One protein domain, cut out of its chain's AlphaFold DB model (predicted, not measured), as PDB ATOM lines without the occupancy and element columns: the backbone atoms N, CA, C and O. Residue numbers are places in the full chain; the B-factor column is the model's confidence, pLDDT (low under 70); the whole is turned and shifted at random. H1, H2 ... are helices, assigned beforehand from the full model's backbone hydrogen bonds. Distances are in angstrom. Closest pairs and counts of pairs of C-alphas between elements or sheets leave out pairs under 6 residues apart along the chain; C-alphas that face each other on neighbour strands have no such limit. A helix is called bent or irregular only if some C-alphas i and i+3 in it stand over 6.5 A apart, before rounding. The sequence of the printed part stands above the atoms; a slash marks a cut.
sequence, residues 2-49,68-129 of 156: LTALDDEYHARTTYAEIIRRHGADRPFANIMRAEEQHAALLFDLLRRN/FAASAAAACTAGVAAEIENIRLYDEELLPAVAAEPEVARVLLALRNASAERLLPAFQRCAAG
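This is residues 2 to 49 and 68 to 129 of the 156 residues of an uncharacterized protein of Paracoccus sphaerophysae (UniProt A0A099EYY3). Two helical hairpins, H1 with H2 and H3 with H4, stand side by side and make an elongated bundle of four helices whose long axes run nearly along one line. Going round the bundle the order is H1, H2, H4, H3, and each helix runs opposite ways to its neighbours; H4 is bent but runs nearly straight, its arms 22 degrees apart. The printed part has 110 residues, with four named helices in the order H1, H2, H3, H4 and no named strand, and the class is all helix. It is compact, with a radius of gyration of the C-alphas of 14.0 A, and spans 42 by 23 by 17 A.

H3, residues 72 to 97, and H4, residues 102 to 127, are the longest helices, 26 residues each. By its hydrogen bonds H4 was assigned as one helix, but it is bent: C-alphas 117 and 120 are 6.6 A apart, and its arms are H4a, residues 102 to 117, and H4b, residues 120 to 127. H3 and H4a form a hairpin at a shallow tilt of 24 degrees; residues 83 to 95 of H3 touch H4a, the closest C-alphas being those of Ile 87 and Arg 112, 5.5 A apart. Residues 73 to 84 of H3 touch H4b, closest at the C-alphas of Cys 76 and Ala 127, 5.0 A. H1, residues 2 to 22, touches H3 at a shallow tilt of 6 degrees, opposite ways, closest at the C-alphas of His 22 and Ala 72, 5.9 A. H2, residues 28 to 48, forms a hairpin with H1 at a shallow tilt of 23 degrees, closest at the C-alphas of Arg 12 and Glu 35, 5.6 A. Residues 38 to 45 of H2 touch H4a, closest at the C-alphas of His 38 and Leu 111, 6.4 A. H2 and H3 are near each other, while H1 and H4a are only just apart, at 8.1 A. Each O i to N i+4 pair is within hydrogen-bond range in H1, H4a and H4b; in H2 16 of 17 are, in H3 19 of 22.

H3 measures 35.2 A from first to last C-alpha, with a kink of 31 degrees near residue 91; it is only just irregular, C-alphas 92 and 95 being 7.0 A apart. H4a measures 21.6 A and H4b 10.5 A, ending at C-alpha 127 at (-38.266, 27.955, -3.229). H1 begins at C-alpha 2 at (-11.095, 22.251, 8.837) and measures 30.1 A; H2 measures 30.4 A.

The two C-alphas farthest apart are those of His 22 and Ala 100, 43.2 A. Residues 50 to 67 are not printed, and C-alphas 49 and 68 are 34.2 A apart across this cut, in the link from H2 to H3. The links H1 to H2 and H3 to H4 are tight. The mean pLDDT of the printed part is 91.4, and residues 68 to 69 are under 70.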
ATOM      1  N   LEU A   2     -10.963  23.398   9.757       95.31
ATOM      2  CA  LEU A   2     -11.095  22.251   8.837       95.31
ATOM      3  C   LEU A   2     -12.555  21.828   8.619       95.31
ATOM      4  O   LEU A   2     -12.948  21.631   7.480       95.31
ATOM      5  N   THR A   3     -13.361  21.788   9.684       94.56
ATOM      6  CA  THR A   3     -14.810  21.528   9.600       94.56
ATOM      7  C   THR A   3     -15.530  22.543   8.711       94.56
ATOM      8  O   THR A   3     -16.321  22.152   7.867       94.56
ATOM      9  N   ALA A   4     -15.202  23.835   8.847       93.94
ATOM     10  CA  ALA A   4     -15.757  24.880   7.985       93.94
ATOM     11  C   ALA A   4     -15.401  24.617   6.516       93.94
ATOM     12  O   ALA A   4     -16.265  24.663   5.654       93.94
ATOM     13  N   LEU A   5     -14.136  24.285   6.230       96.31
ATOM     14  CA  LEU A   5     -13.694  24.051   4.857       96.31
ATOM     15  C   LEU A   5     -14.342  22.809   4.236       96.31
ATOM     16  O   LEU A   5     -14.651  22.825   3.047       96.31
ATOM     17  N   ASP A   6     -14.533  21.746   5.016       95.19
ATOM     18  CA  ASP A   6     -15.248  20.563   4.541       95.19
ATOM     19  C   ASP A   6     -16.699  20.895   4.165       95.19
ATOM     20  O   ASP A   6     -17.153  20.483   3.097       95.19
ATOM     21  N   ASP A   7     -17.388  21.711   4.971       91.62
ATOM     22  CA  ASP A   7     -18.757  22.128   4.667       91.62
ATOM     23  C   ASP A   7     -18.824  23.021   3.412       91.62
ATOM     24  O   ASP A   7     -19.641  22.762   2.527       91.62
ATOM     25  N   GLU A   8     -17.886  23.965   3.230       92.62
ATOM     26  CA  GLU A   8     -17.787  24.757   1.986       92.62
ATOM     27  C   GLU A   8     -17.504  23.871   0.755       92.62
ATOM     28  O   GLU A   8     -18.058  24.075  -0.332       92.62
ATOM     29  N   TYR A   9     -16.649  22.850   0.896       94.88
ATOM     30  CA  TYR A   9     -16.401  21.874  -0.167       94.88
ATOM     31  C   TYR A   9     -17.645  21.065  -0.502       94.88
ATOM     32  O   TYR A   9     -17.948  20.866  -1.687       94.88
ATOM     33  N   HIS A  10     -18.361  20.608   0.520       92.00
ATOM     34  CA  HIS A  10     -19.601  19.880   0.355       92.00
ATOM     35  C   HIS A  10     -20.642  20.751  -0.370       92.00
ATOM     36  O   HIS A  10     -21.198  20.325  -1.389       92.00
ATOM     37  N   ALA A  11     -20.881  21.979   0.104       88.81
ATOM     38  CA  ALA A  11     -21.833  22.929  -0.471       88.81
ATOM     39  C   ALA A  11     -21.505  23.239  -1.938       88.81
ATOM     40  O   ALA A  11     -22.324  22.991  -2.830       88.81
ATOM     41  N   ARG A  12     -20.264  23.656  -2.225       90.44
ATOM     42  CA  ARG A  12     -19.809  23.956  -3.590       90.44
ATOM     43  C   ARG A  12     -20.006  22.774  -4.535       90.44
ATOM     44  O   ARG A  12     -20.507  22.952  -5.645       90.44
ATOM     45  N   THR A  13     -19.597  21.575  -4.116       91.69
ATOM     46  CA  THR A  13     -19.690  20.376  -4.963       91.69
ATOM     47  C   THR A  13     -21.153  19.996  -5.208       91.69
ATOM     48  O   THR A  13     -21.523  19.654  -6.331       91.69
ATOM     49  N   THR A  14     -22.007  20.148  -4.195       87.94
ATOM     50  CA  THR A  14     -23.456  19.933  -4.308       87.94
ATOM     51  C   THR A  14     -24.091  20.892  -5.317       87.94
ATOM     52  O   THR A  14     -24.821  20.459  -6.210       87.94
ATOM     53  N   TYR A  15     -23.778  22.187  -5.245       87.56
ATOM     54  CA  TYR A  15     -24.330  23.175  -6.173       87.56
ATOM     55  C   TYR A  15     -23.786  23.025  -7.594       87.56
ATOM     56  O   TYR A  15     -24.546  23.186  -8.549       87.56
ATOM     57  N   ALA A  16     -22.517  22.642  -7.757       88.81
ATOM     58  CA  ALA A  16     -21.963  22.306  -9.066       88.81
ATOM     59  C   ALA A  16     -22.725  21.138  -9.718       88.81
ATOM     60  O   ALA A  16     -23.048  21.194 -10.905       88.81
ATOM     61  N   GLU A  17     -23.077  20.110  -8.940       88.00
ATOM     62  CA  GLU A  17     -23.848  18.965  -9.429       88.00
ATOM     63  C   GLU A  17     -25.299  19.336  -9.776       88.00
ATOM     64  O   GLU A  17     -25.822  18.894 -10.803       88.00
ATOM     65  N   ILE A  18     -25.942  20.191  -8.972       86.19
ATOM     66  CA  ILE A  18     -27.271  20.738  -9.285       86.19
ATOM     67  C   ILE A  18     -27.228  21.509 -10.606       86.19
ATOM     68  O   ILE A  18     -28.051  21.250 -11.483       86.19
ATOM     69  N   ILE A  19     -26.245  22.399 -10.781       87.19
ATOM     70  CA  ILE A  19     -26.066  23.180 -12.012       87.19
ATOM     71  C   ILE A  19     -25.843  22.258 -13.213       87.19
ATOM     72  O   ILE A  19     -26.428  22.469 -14.275       87.19
ATOM     73  N   ARG A  20     -25.032  21.208 -13.050       88.12
ATOM     74  CA  ARG A  20     -24.760  20.231 -14.110       88.12
ATOM     75  C   ARG A  20     -26.023  19.491 -14.559       88.12
ATOM     76  O   ARG A  20     -26.154  19.196 -15.743       88.12
ATOM     77  N   ARG A  21     -26.929  19.161 -13.631       85.81
ATOM     78  CA  ARG A  21     -28.159  18.400 -13.920       85.81
ATOM     79  C   ARG A  21     -29.318  19.271 -14.396       85.81
ATOM     80  O   ARG A  21     -30.079  18.830 -15.250       85.81
ATOM     81  N   HIS A  22     -29.458  20.473 -13.839       82.94
ATOM     82  CA  HIS A  22     -30.664  21.299 -13.975       82.94
ATOM     83  C   HIS A  22     -30.423  22.652 -14.651       82.94
ATOM     84  O   HIS A  22     -31.381  23.366 -14.926       82.94
ATOM     85  N   GLY A  23     -29.169  23.004 -14.941       79.12
ATOM     86  CA  GLY A  23     -28.788  24.294 -15.512       79.12
ATOM     87  C   GLY A  23     -28.356  25.322 -14.464       79.12
ATOM     88  O   GLY A  23     -28.566  25.172 -13.262       79.12
ATOM     89  N   ALA A  24     -27.712  26.391 -14.933       75.12
ATOM     90  CA  ALA A  24     -27.085  27.417 -14.095       75.12
ATOM     91  C   ALA A  24     -28.030  28.568 -13.701       75.12
ATOM     92  O   ALA A  24     -27.568  29.685 -13.442       75.12
ATOM     93  N   ASP A  25     -29.341  28.326 -13.676       77.06
ATOM     94  CA  ASP A  25     -30.318  29.359 -13.351       77.06
ATOM     95  C   ASP A  25     -30.105  29.913 -11.937       77.06
ATOM     96  O   ASP A  25     -29.527  29.283 -11.041       77.06
ATOM     97  N   ARG A  26     -30.564  31.149 -11.721       73.50
ATOM     98  CA  ARG A  26     -30.518  31.751 -10.386       73.50
ATOM     99  C   ARG A  26     -31.395  30.919  -9.437       73.50
ATOM    100  O   ARG A  26     -32.520  30.591  -9.804       73.50
ATOM    101  N   PRO A  27     -30.920  30.636  -8.210       85.75
ATOM    102  CA  PRO A  27     -29.801  31.290  -7.527       85.75
ATOM    103  C   PRO A  27     -28.450  30.556  -7.633       85.75
ATOM    104  O   PRO A  27     -27.439  31.122  -7.214       85.75
ATOM    105  N   PHE A  28     -28.402  29.350  -8.201       86.81
ATOM    106  CA  PHE A  28     -27.286  28.415  -8.031       86.81
ATOM    107  C   PHE A  28     -25.936  28.967  -8.504       86.81
ATOM    108  O   PHE A  28     -24.948  28.859  -7.784       86.81
ATOM    109  N   ALA A  29     -25.887  29.646  -9.656       85.69
ATOM    110  CA  ALA A  29     -24.637  30.218 -10.166       85.69
ATOM    111  C   ALA A  29     -24.046  31.322  -9.269       85.69
ATOM    112  O   ALA A  29     -22.831  31.513  -9.238       85.69
ATOM    113  N   ASN A  30     -24.885  32.075  -8.552       86.88
ATOM    114  CA  ASN A  30     -24.409  33.106  -7.625       86.88
ATOM    115  C   ASN A  30     -23.939  32.492  -6.307       86.88
ATOM    116  O   ASN A  30     -22.973  32.977  -5.726       86.88
ATOM    117  N   ILE A  31     -24.616  31.437  -5.862       88.44
ATOM    118  CA  ILE A  31     -24.293  30.724  -4.628       88.44
ATOM    119  C   ILE A  31     -22.984  29.958  -4.798       88.44
ATOM    120  O   ILE A  31     -22.082  30.137  -3.996       88.44
ATOM    121  N   MET A  32     -22.798  29.249  -5.915       89.00
ATOM    122  CA  MET A  32     -21.532  28.577  -6.230       89.00
ATOM    123  C   MET A  32     -20.326  29.530  -6.155       89.00
ATOM    124  O   MET A  32     -19.290  29.167  -5.607       89.00
ATOM    125  N   ARG A  33     -20.460  30.767  -6.662       90.06
ATOM    126  CA  ARG A  33     -19.397  31.782  -6.551       90.06
ATOM    127  C   ARG A  33     -19.160  32.234  -5.111       90.06
ATOM    128  O   ARG A  33     -18.028  32.571  -4.780       90.06
ATOM    129  N   ALA A  34     -20.202  32.291  -4.282       90.62
ATOM    130  CA  ALA A  34     -20.053  32.616  -2.867       90.62
ATOM    131  C   ALA A  34     -19.267  31.514  -2.140       90.62
ATOM    132  O   ALA A  34     -18.277  31.839  -1.492       90.62
ATOM    133  N   GLU A  35     -19.589  30.238  -2.369       91.25
ATOM    134  CA  GLU A  35     -18.851  29.127  -1.739       91.25
ATOM    135  C   GLU A  35     -17.394  29.046  -2.202       91.25
ATOM    136  O   GLU A  35     -16.490  28.716  -1.437       91.25
ATOM    137  N   GLU A  36     -17.115  29.403  -3.459       92.56
ATOM    138  CA  GLU A  36     -15.736  29.539  -3.941       92.56
ATOM    139  C   GLU A  36     -14.956  30.611  -3.173       92.56
ATOM    140  O   GLU A  36     -13.783  30.409  -2.845       92.56
ATOM    141  N   GLN A  37     -15.603  31.737  -2.863       93.75
ATOM    142  CA  GLN A  37     -15.007  32.801  -2.060       93.75
ATOM    143  C   GLN A  37     -14.835  32.372  -0.600       93.75
ATOM    144  O   GLN A  37     -13.792  32.656  -0.013       93.75
ATOM    145  N   HIS A  38     -15.806  31.657  -0.030       94.56
ATOM    146  CA  HIS A  38     -15.718  31.129   1.329       94.56
ATOM    147  C   HIS A  38     -14.545  30.153   1.482       94.56
ATOM    148  O   HIS A  38     -13.687  30.341   2.348       94.56
ATOM    149  N   ALA A  39     -14.428  29.178   0.573       95.19
ATOM    150  CA  ALA A  39     -13.308  28.244   0.555       95.19
ATOM    151  C   ALA A  39     -11.958  28.971   0.404       95.19
ATOM    152  O   ALA A  39     -11.003  28.643   1.106       95.19
ATOM    153  N   ALA A  40     -11.874  29.998  -0.452       95.81
ATOM    154  CA  ALA A  40     -10.656  30.794  -0.612       95.81
ATOM    155  C   ALA A  40     -10.253  31.532   0.680       95.81
ATOM    156  O   ALA A  40      -9.078  31.515   1.051       95.81
ATOM    157  N   LEU A  41     -11.217  32.116   1.400       95.75
ATOM    158  CA  LEU A  41     -10.967  32.742   2.703       95.75
ATOM    159  C   LEU A  41     -10.447  31.724   3.727       95.75
ATOM    160  O   LEU A  41      -9.512  32.022   4.473       95.75
ATOM    161  N   LEU A  42     -11.002  30.511   3.736       96.81
ATOM    162  CA  LEU A  42     -10.553  29.434   4.619       96.81
ATOM    163  C   LEU A  42      -9.170  28.898   4.240       96.81
ATOM    164  O   LEU A  42      -8.390  28.572   5.132       96.81
ATOM    165  N   PHE A  43      -8.821  28.852   2.952       97.19
ATOM    166  CA  PHE A  43      -7.466  28.501   2.517       97.19
ATOM    167  C   PHE A  43      -6.433  29.472   3.067       97.19
ATOM    168  O   PHE A  43      -5.402  29.050   3.594       97.19
ATOM    169  N   ASP A  44      -6.710  30.767   2.959       96.44
ATOM    170  CA  ASP A  44      -5.810  31.794   3.463       96.44
ATOM    171  C   ASP A  44      -5.728  31.760   4.988       96.44
ATOM    172  O   ASP A  44      -4.634  31.885   5.542       96.44
ATOM    173  N   LEU A  45      -6.851  31.525   5.671       96.31
ATOM    174  CA  LEU A  45      -6.883  31.391   7.122       96.31
ATOM    175  C   LEU A  45      -6.070  30.181   7.607       96.31
ATOM    176  O   LEU A  45      -5.253  30.329   8.514       96.31
ATOM    177  N   LEU A  46      -6.225  29.013   6.976       97.06
ATOM    178  CA  LEU A  46      -5.443  27.811   7.290       97.06
ATOM    179  C   LEU A  46      -3.943  28.055   7.092       97.06
ATOM    180  O   LEU A  46      -3.156  27.790   7.998       97.06
ATOM    181  N   ARG A  47      -3.547  28.632   5.948       96.75
ATOM    182  CA  ARG A  47      -2.136  28.928   5.644       96.75
ATOM    183  C   ARG A  47      -1.511  29.889   6.651       96.75
ATOM    184  O   ARG A  47      -0.386  29.654   7.083       96.75
ATOM    185  N   ARG A  48      -2.227  30.948   7.046       95.44
ATOM    186  CA  ARG A  48      -1.753  31.914   8.059       95.44
ATOM    187  C   ARG A  48      -1.543  31.273   9.428       95.44
ATOM    188  O   ARG A  48      -0.656  31.696  10.156       95.44
ATOM    189  N   ASN A  49      -2.313  30.233   9.738       94.62
ATOM    190  CA  ASN A  49      -2.188  29.454  10.968       94.62
ATOM    191  C   ASN A  49      -1.240  28.245  10.823       94.62
ATOM    192  O   ASN A  49      -1.211  27.380  11.692       94.62
ATOM    193  N   PHE A  68     -29.984  16.433  -3.184       69.38
ATOM    194  CA  PHE A  68     -30.873  17.571  -3.452       69.38
ATOM    195  C   PHE A  68     -31.351  17.630  -4.908       69.38
ATOM    196  O   PHE A  68     -32.040  18.562  -5.321       69.38
ATOM    197  N   ALA A  69     -30.965  16.648  -5.720       63.56
ATOM    198  CA  ALA A  69     -30.897  16.798  -7.166       63.56
ATOM    199  C   ALA A  69     -32.109  16.242  -7.930       63.56
ATOM    200  O   ALA A  69     -32.026  16.093  -9.150       63.56
ATOM    201  N   ALA A  70     -33.228  15.951  -7.262       75.56
ATOM    202  CA  ALA A  70     -34.434  15.455  -7.930       75.56
ATOM    203  C   ALA A  70     -35.062  16.495  -8.887       75.56
ATOM    204  O   ALA A  70     -35.664  16.127  -9.892       75.56
ATOM    205  N   SER A  71     -34.911  17.793  -8.600       82.06
ATOM    206  CA  SER A  71     -35.287  18.911  -9.483       82.06
ATOM    207  C   SER A  71     -34.665  20.223  -8.990       82.06
ATOM    208  O   SER A  71     -34.305  20.324  -7.818       82.06
ATOM    209  N   ALA A  72     -34.612  21.260  -9.832       82.50
ATOM    210  CA  ALA A  72     -34.229  22.611  -9.398       82.50
ATOM    211  C   ALA A  72     -35.116  23.155  -8.257       82.50
ATOM    212  O   ALA A  72     -34.615  23.789  -7.332       82.50
ATOM    213  N   ALA A  73     -36.422  22.865  -8.270       84.94
ATOM    214  CA  ALA A  73     -37.327  23.274  -7.193       84.94
ATOM    215  C   ALA A  73     -36.998  22.561  -5.869       84.94
ATOM    216  O   ALA A  73     -36.896  23.208  -4.827       84.94
ATOM    217  N   ALA A  74     -36.765  21.243  -5.919       85.94
ATOM    218  CA  ALA A  74     -36.345  20.466  -4.755       85.94
ATOM    219  C   ALA A  74     -34.991  20.950  -4.215       85.94
ATOM    220  O   ALA A  74     -34.844  21.113  -3.006       85.94
ATOM    221  N   ALA A  75     -34.047  21.268  -5.104       87.06
ATOM    222  CA  ALA A  75     -32.754  21.831  -4.741       87.06
ATOM    223  C   ALA A  75     -32.883  23.187  -4.035       87.06
ATOM    224  O   ALA A  75     -32.147  23.455  -3.090       87.06
ATOM    225  N   CYS A  76     -33.837  24.033  -4.433       89.44
ATOM    226  CA  CYS A  76     -34.064  25.305  -3.755       89.44
ATOM    227  C   CYS A  76     -34.653  25.149  -2.352       89.44
ATOM    228  O   CYS A  76     -34.194  25.822  -1.432       89.44
ATOM    229  N   THR A  77     -35.617  24.245  -2.163       89.56
ATOM    230  CA  THR A  77     -36.139  23.928  -0.824       89.56
ATOM    231  C   THR A  77     -35.061  23.299   0.056       89.56
ATOM    232  O   THR A  77     -34.914  23.677   1.215       89.56
ATOM    233  N   ALA A  78     -34.272  22.380  -0.496       88.00
ATOM    234  CA  ALA A  78     -33.182  21.745   0.228       88.00
ATOM    235  C   ALA A  78     -32.064  22.731   0.597       88.00
ATOM    236  O   ALA A  78     -31.536  22.661   1.703       88.00
ATOM    237  N   GLY A  79     -31.762  23.692  -0.281       88.69
ATOM    238  CA  GLY A  79     -30.816  24.771  -0.007       88.69
ATOM    239  C   GLY A  79     -31.219  25.616   1.203       88.69
ATOM    240  O   GLY A  79     -30.369  25.941   2.017       88.69
ATOM    241  N   VAL A  80     -32.515  25.890   1.413       92.62
ATOM    242  CA  VAL A  80     -32.979  26.581   2.637       92.62
ATOM    243  C   VAL A  80     -32.574  25.811   3.895       92.62
ATOM    244  O   VAL A  80     -32.048  26.404   4.832       92.62
ATOM    245  N   ALA A  81     -32.811  24.497   3.917       91.56
ATOM    246  CA  ALA A  81     -32.444  23.662   5.058       91.56
ATOM    247  C   ALA A  81     -30.919  23.573   5.234       91.56
ATOM    248  O   ALA A  81     -30.438  23.625   6.361       91.56
ATOM    249  N   ALA A  82     -30.169  23.485   4.132       89.12
ATOM    250  CA  ALA A  82     -28.711  23.444   4.156       89.12
ATOM    251  C   ALA A  82     -28.104  24.727   4.740       89.12
ATOM    252  O   ALA A  82     -27.241  24.635   5.604       89.12
ATOM    253  N   GLU A  83     -28.589  25.908   4.346       92.50
ATOM    254  CA  GLU A  83     -28.089  27.173   4.902       92.50
ATOM    255  C   GLU A  83     -28.466  27.350   6.378       92.50
ATOM    256  O   GLU A  83     -27.670  27.859   7.156       92.50
ATOM    257  N   ILE A  84     -29.653  26.899   6.805       95.12
ATOM    258  CA  ILE A  84     -30.022  26.908   8.232       95.12
ATOM    259  C   ILE A  84     -29.055  26.035   9.043       95.12
ATOM    260  O   ILE A  84     -28.602  26.455  10.106       95.12
ATOM    261  N   GLU A  85     -28.725  24.846   8.536       92.31
ATOM    262  CA  GLU A  85     -27.779  23.943   9.191       92.31
ATOM    263  C   GLU A  85     -26.351  24.504   9.186       92.31
ATOM    264  O   GLU A  85     -25.664  24.419  10.199       92.31
ATOM    265  N   ASN A  86     -25.918  25.141   8.095       91.00
ATOM    266  CA  ASN A  86     -24.627  25.826   8.031       91.00
ATOM    267  C   ASN A  86     -24.551  26.935   9.092       91.00
ATOM    268  O   ASN A  86     -23.649  26.933   9.925       91.00
ATOM    269  N   ILE A  87     -25.543  27.827   9.150       95.69
ATOM    270  CA  ILE A  87     -25.604  28.889  10.166       95.69
ATOM    271  C   ILE A  87     -25.524  28.298  11.575       95.69
ATOM    272  O   ILE A  87     -24.772  28.803  12.409       95.69
ATOM    273  N   ARG A  88     -26.260  27.210  11.824       97.12
ATOM    274  CA  ARG A  88     -26.260  26.509  13.107       97.12
ATOM    275  C   ARG A  88     -24.887  25.936  13.453       97.12
ATOM    276  O   ARG A  88     -24.426  26.150  14.569       97.12
ATOM    277  N   LEU A  89     -24.217  25.275  12.509       94.38
ATOM    278  CA  LEU A  89     -22.850  24.770  12.673       94.38
ATOM    279  C   LEU A  89     -21.898  25.900  13.094       94.38
ATOM    280  O   LEU A  89     -21.100  25.746  14.021       94.38
ATOM    281  N   TYR A  90     -21.993  27.058  12.439       96.81
ATOM    282  CA  TYR A  90     -21.170  28.208  12.799       96.81
ATOM    283  C   TYR A  90     -21.506  28.759  14.193       96.81
ATOM    284  O   TYR A  90     -20.583  29.007  14.970       96.81
ATOM    285  N   ASP A  91     -22.789  28.936  14.510       97.81
ATOM    286  CA  ASP A  91     -23.251  29.541  15.765       97.81
ATOM    287  C   ASP A  91     -23.017  28.638  16.988       97.81
ATOM    288  O   ASP A  91     -22.594  29.123  18.039       97.81
ATOM    289  N   GLU A  92     -23.281  27.335  16.865       97.31
ATOM    290  CA  GLU A  92     -23.278  26.393  17.992       97.31
ATOM    291  C   GLU A  92     -21.922  25.709  18.203       97.31
ATOM    292  O   GLU A  92     -21.583  25.376  19.339       97.31
ATOM    293  N   GLU A  93     -21.125  25.524  17.146       96.19
ATOM    294  CA  GLU A  93     -19.878  24.756  17.231       96.19
ATOM    295  C   GLU A  93     -18.649  25.593  16.882       96.19
ATOM    296  O   GLU A  93     -17.715  25.700  17.681       96.19
ATOM    297  N   LEU A  94     -18.621  26.202  15.692       96.19
ATOM    298  CA  LEU A  94     -17.378  26.770  15.171       96.19
ATOM    299  C   LEU A  94     -16.977  28.073  15.862       96.19
ATOM    300  O   LEU A  94     -15.808  28.219  16.217       96.19
ATOM    301  N   LEU A  95     -17.909  29.012  16.050       97.75
ATOM    302  CA  LEU A  95     -17.631  30.295  16.703       97.75
ATOM    303  C   LEU A  95     -17.265  30.128  18.188       97.75
ATOM    304  O   LEU A  95     -16.257  30.712  18.596       97.75
ATOM    305  N   PRO A  96     -17.977  29.307  18.990       97.75
ATOM    306  CA  PRO A  96     -17.560  29.017  20.362       97.75
ATOM    307  C   PRO A  96     -16.168  28.380  20.444       97.75
ATOM    308  O   PRO A  96     -15.374  28.758  21.305       97.75
ATOM    309  N   ALA A  97     -15.838  27.463  19.526       96.44
ATOM    310  CA  ALA A  97     -14.550  26.767  19.524       96.44
ATOM    311  C   ALA A  97     -13.344  27.689  19.276       96.44
ATOM    312  O   ALA A  97     -12.231  27.350  19.673       96.44
ATOM    313  N   VAL A  98     -13.547  28.849  18.644       96.06
ATOM    314  CA  VAL A  98     -12.477  29.810  18.320       96.06
ATOM    315  C   VAL A  98     -12.615  31.132  19.077       96.06
ATOM    316  O   VAL A  98     -12.002  32.126  18.696       96.06
ATOM    317  N   ALA A  99     -13.401  31.180  20.157       94.12
ATOM    318  CA  ALA A  99     -13.682  32.420  20.888       94.12
ATOM    319  C   ALA A  99     -12.420  33.127  21.431       94.12
ATOM    320  O   ALA A  99     -12.406  34.349  21.571       94.12
ATOM    321  N   ALA A 100     -11.349  32.373  21.707       96.12
ATOM    322  CA  ALA A 100     -10.053  32.905  22.135       96.12
ATOM    323  C   ALA A 100      -9.147  33.368  20.970       96.12
ATOM    324  O   ALA A 100      -8.079  33.928  21.210       96.12
ATOM    325  N   GLU A 101      -9.561  33.159  19.719       96.06
ATOM    326  CA  GLU A 101      -8.808  33.473  18.502       96.06
ATOM    327  C   GLU A 101      -9.556  34.540  17.678       96.06
ATOM    328  O   GLU A 101     -10.243  34.224  16.702       96.06
ATOM    329  N   PRO A 102      -9.448  35.835  18.035       94.44
ATOM    330  CA  PRO A 102     -10.318  36.887  17.498       94.44
ATOM    331  C   PRO A 102     -10.218  37.057  15.976       94.44
ATOM    332  O   PRO A 102     -11.202  37.398  15.319       94.44
ATOM    333  N   GLU A 103      -9.047  36.802  15.384       93.31
ATOM    334  CA  GLU A 103      -8.883  36.862  13.930       93.31
ATOM    335  C   GLU A 103      -9.621  35.730  13.210       93.31
ATOM    336  O   GLU A 103     -10.271  35.980  12.191       93.31
ATOM    337  N   VAL A 104      -9.558  34.512  13.755       95.56
ATOM    338  CA  VAL A 104     -10.253  33.333  13.227       95.56
ATOM    339  C   VAL A 104     -11.757  33.502  13.414       95.56
ATOM    340  O   VAL A 104     -12.506  33.370  12.446       95.56
ATOM    341  N   ALA A 105     -12.193  33.901  14.613       96.94
ATOM    342  CA  ALA A 105     -13.593  34.180  14.923       96.94
ATOM    343  C   ALA A 105     -14.204  35.208  13.961       96.94
ATOM    344  O   ALA A 105     -15.304  35.006  13.452       96.94
ATOM    345  N   ARG A 106     -13.473  36.284  13.637       96.81
ATOM    346  CA  ARG A 106     -13.932  37.315  12.694       96.81
ATOM    347  C   ARG A 106     -14.160  36.767  11.285       96.81
ATOM    348  O   ARG A 106     -15.133  37.155  10.642       96.81
ATOM    349  N   VAL A 107     -13.273  35.899  10.791       96.06
ATOM    350  CA  VAL A 107     -13.446  35.285   9.465       96.06
ATOM    351  C   VAL A 107     -14.629  34.322   9.478       96.06
ATOM    352  O   VAL A 107     -15.480  34.420   8.601       96.06
ATOM    353  N   LEU A 108     -14.738  33.452  10.488       96.75
ATOM    354  CA  LEU A 108     -15.862  32.516  10.586       96.75
ATOM    355  C   LEU A 108     -17.209  33.241  10.729       96.75
ATOM    356  O   LEU A 108     -18.180  32.850  10.088       96.75
ATOM    357  N   LEU A 109     -17.262  34.347  11.476       97.38
ATOM    358  CA  LEU A 109     -18.466  35.170  11.592       97.38
ATOM    359  C   LEU A 109     -18.874  35.778  10.242       97.38
ATOM    360  O   LEU A 109     -20.059  35.841   9.924       97.38
ATOM    361  N   ALA A 110     -17.905  36.202   9.426       96.50
ATOM    362  CA  ALA A 110     -18.188  36.733   8.095       96.50
ATOM    363  C   ALA A 110     -18.786  35.666   7.159       96.50
ATOM    364  O   ALA A 110     -19.705  35.982   6.402       96.50
ATOM    365  N   LEU A 111     -18.304  34.420   7.233       95.50
ATOM    366  CA  LEU A 111     -18.846  33.291   6.465       95.50
ATOM    367  C   LEU A 111     -20.277  32.957   6.904       95.50
ATOM    368  O   LEU A 111     -21.191  32.948   6.078       95.50
ATOM    369  N   ARG A 112     -20.505  32.830   8.216       96.56
ATOM    370  CA  ARG A 112     -21.841  32.649   8.804       96.56
ATOM    371  C   ARG A 112     -22.819  33.732   8.347       96.56
ATOM    372  O   ARG A 112     -23.947  33.437   7.956       96.56
ATOM    373  N   ASN A 113     -22.405  35.000   8.386       97.44
ATOM    374  CA  ASN A 113     -23.257  36.115   7.968       97.44
ATOM    375  C   ASN A 113     -23.539  36.088   6.465       97.44
ATOM    376  O   ASN A 113     -24.650  36.410   6.051       97.44
ATOM    377  N   ALA A 114     -22.585  35.661   5.635       94.12
ATOM    378  CA  ALA A 114     -22.846  35.461   4.216       94.12
ATOM    379  C   ALA A 114     -23.930  34.391   3.992       94.12
ATOM    380  O   ALA A 114     -24.852  34.640   3.209       94.12
ATOM    381  N   SER A 115     -23.883  33.270   4.720       93.06
ATOM    382  CA  SER A 115     -24.952  32.266   4.682       93.06
ATOM    383  C   SER A 115     -26.305  32.867   5.102       93.06
ATOM    384  O   SER A 115     -27.259  32.885   4.315       93.06
ATOM    385  N   ALA A 116     -26.366  33.493   6.283       96.81
ATOM    386  CA  ALA A 116     -27.598  34.031   6.866       96.81
ATOM    387  C   ALA A 116     -28.234  35.180   6.072       96.81
ATOM    388  O   ALA A 116     -29.455  35.238   5.917       96.81
ATOM    389  N   GLU A 117     -27.425  36.114   5.578       96.44
ATOM    390  CA  GLU A 117     -27.915  37.373   5.015       96.44
ATOM    391  C   GLU A 117     -28.007  37.336   3.486       96.44
ATOM    392  O   GLU A 117     -28.695  38.166   2.883       96.44
ATOM    393  N   ARG A 118     -27.332  36.383   2.826       93.62
ATOM    394  CA  ARG A 118     -27.250  36.337   1.357       93.62
ATOM    395  C   ARG A 118     -27.759  35.023   0.778       93.62
ATOM    396  O   ARG A 118     -28.638  35.072  -0.090       93.62
ATOM    397  N   LEU A 119     -27.231  33.883   1.221       92.69
ATOM    398  CA  LEU A 119     -27.521  32.579   0.608       92.69
ATOM    399  C   LEU A 119     -28.902  32.069   1.032       92.69
ATOM    400  O   LEU A 119     -29.736  31.793   0.165       92.69
ATOM    401  N   LEU A 120     -29.200  32.069   2.334       94.94
ATOM    402  CA  LEU A 120     -30.498  31.645   2.859       94.94
ATOM    403  C   LEU A 120     -31.664  32.436   2.225       94.94
ATOM    404  O   LEU A 120     -32.568  31.812   1.658       94.94
ATOM    405  N   PRO A 121     -31.648  33.785   2.178       95.19
ATOM    406  CA  PRO A 121     -32.688  34.541   1.483       95.19
ATOM    407  C   PRO A 121     -32.764  34.245  -0.021       95.19
ATOM    408  O   PRO A 121     -33.839  34.342  -0.619       95.19
ATOM    409  N   ALA A 122     -31.644  33.912  -0.673       92.94
ATOM    410  CA  ALA A 122     -31.644  33.543  -2.087       92.94
ATOM    411  C   ALA A 122     -32.351  32.205  -2.331       92.94
ATOM    412  O   ALA A 122     -33.177  32.128  -3.249       92.94
ATOM    413  N   PHE A 123     -32.108  31.199  -1.489       92.12
ATOM    414  CA  PHE A 123     -32.831  29.931  -1.551       92.12
ATOM    415  C   PHE A 123     -34.306  30.079  -1.198       92.12
ATOM    416  O   PHE A 123     -35.145  29.555  -1.925       92.12
ATOM    417  N   GLN A 124     -34.649  30.870  -0.179       94.06
ATOM    418  CA  GLN A 124     -36.047  31.139   0.177       94.06
ATOM    419  C   GLN A 124     -36.822  31.770  -0.988       94.06
ATOM    420  O   GLN A 124     -37.935  31.346  -1.303       94.06
ATOM    421  N   ARG A 125     -36.230  32.747  -1.692       93.44
ATOM    422  CA  ARG A 125     -36.846  33.333  -2.896       93.44
ATOM    423  C   ARG A 125     -36.981  32.322  -4.027       93.44
ATOM    424  O   ARG A 125     -37.988  32.352  -4.733       93.44
ATOM    425  N   CYS A 126     -35.988  31.454  -4.210       90.81
ATOM    426  CA  CYS A 126     -36.065  30.407  -5.218       90.81
ATOM    427  C   CYS A 126     -37.178  29.398  -4.913       90.81
ATOM    428  O   CYS A 126     -38.010  29.140  -5.778       90.81
ATOM    429  N   ALA A 127     -37.245  28.898  -3.677       89.88
ATOM    430  CA  ALA A 127     -38.266  27.955  -3.229       89.88
ATOM    431  C   ALA A 127     -39.683  28.548  -3.338       89.88
ATOM    432  O   ALA A 127     -40.628  27.846  -3.683       89.88
ATOM    433  N   ALA A 128     -39.827  29.861  -3.131       90.25
ATOM    434  CA  ALA A 128     -41.083  30.585  -3.327       90.25
ATOM    435  C   ALA A 128     -41.438  30.867  -4.806       90.25
ATOM    436  O   ALA A 128     -42.409  31.575  -5.069       90.25
ATOM    437  N   GLY A 129     -40.637  30.406  -5.775       80.94
ATOM    438  CA  GLY A 129     -40.836  30.675  -7.205       80.94
ATOM    439  C   GLY A 129     -40.545  32.122  -7.631       80.94
ATOM    440  O   GLY A 129     -40.797  32.498  -8.771       80.94
TER     441      GLY A 129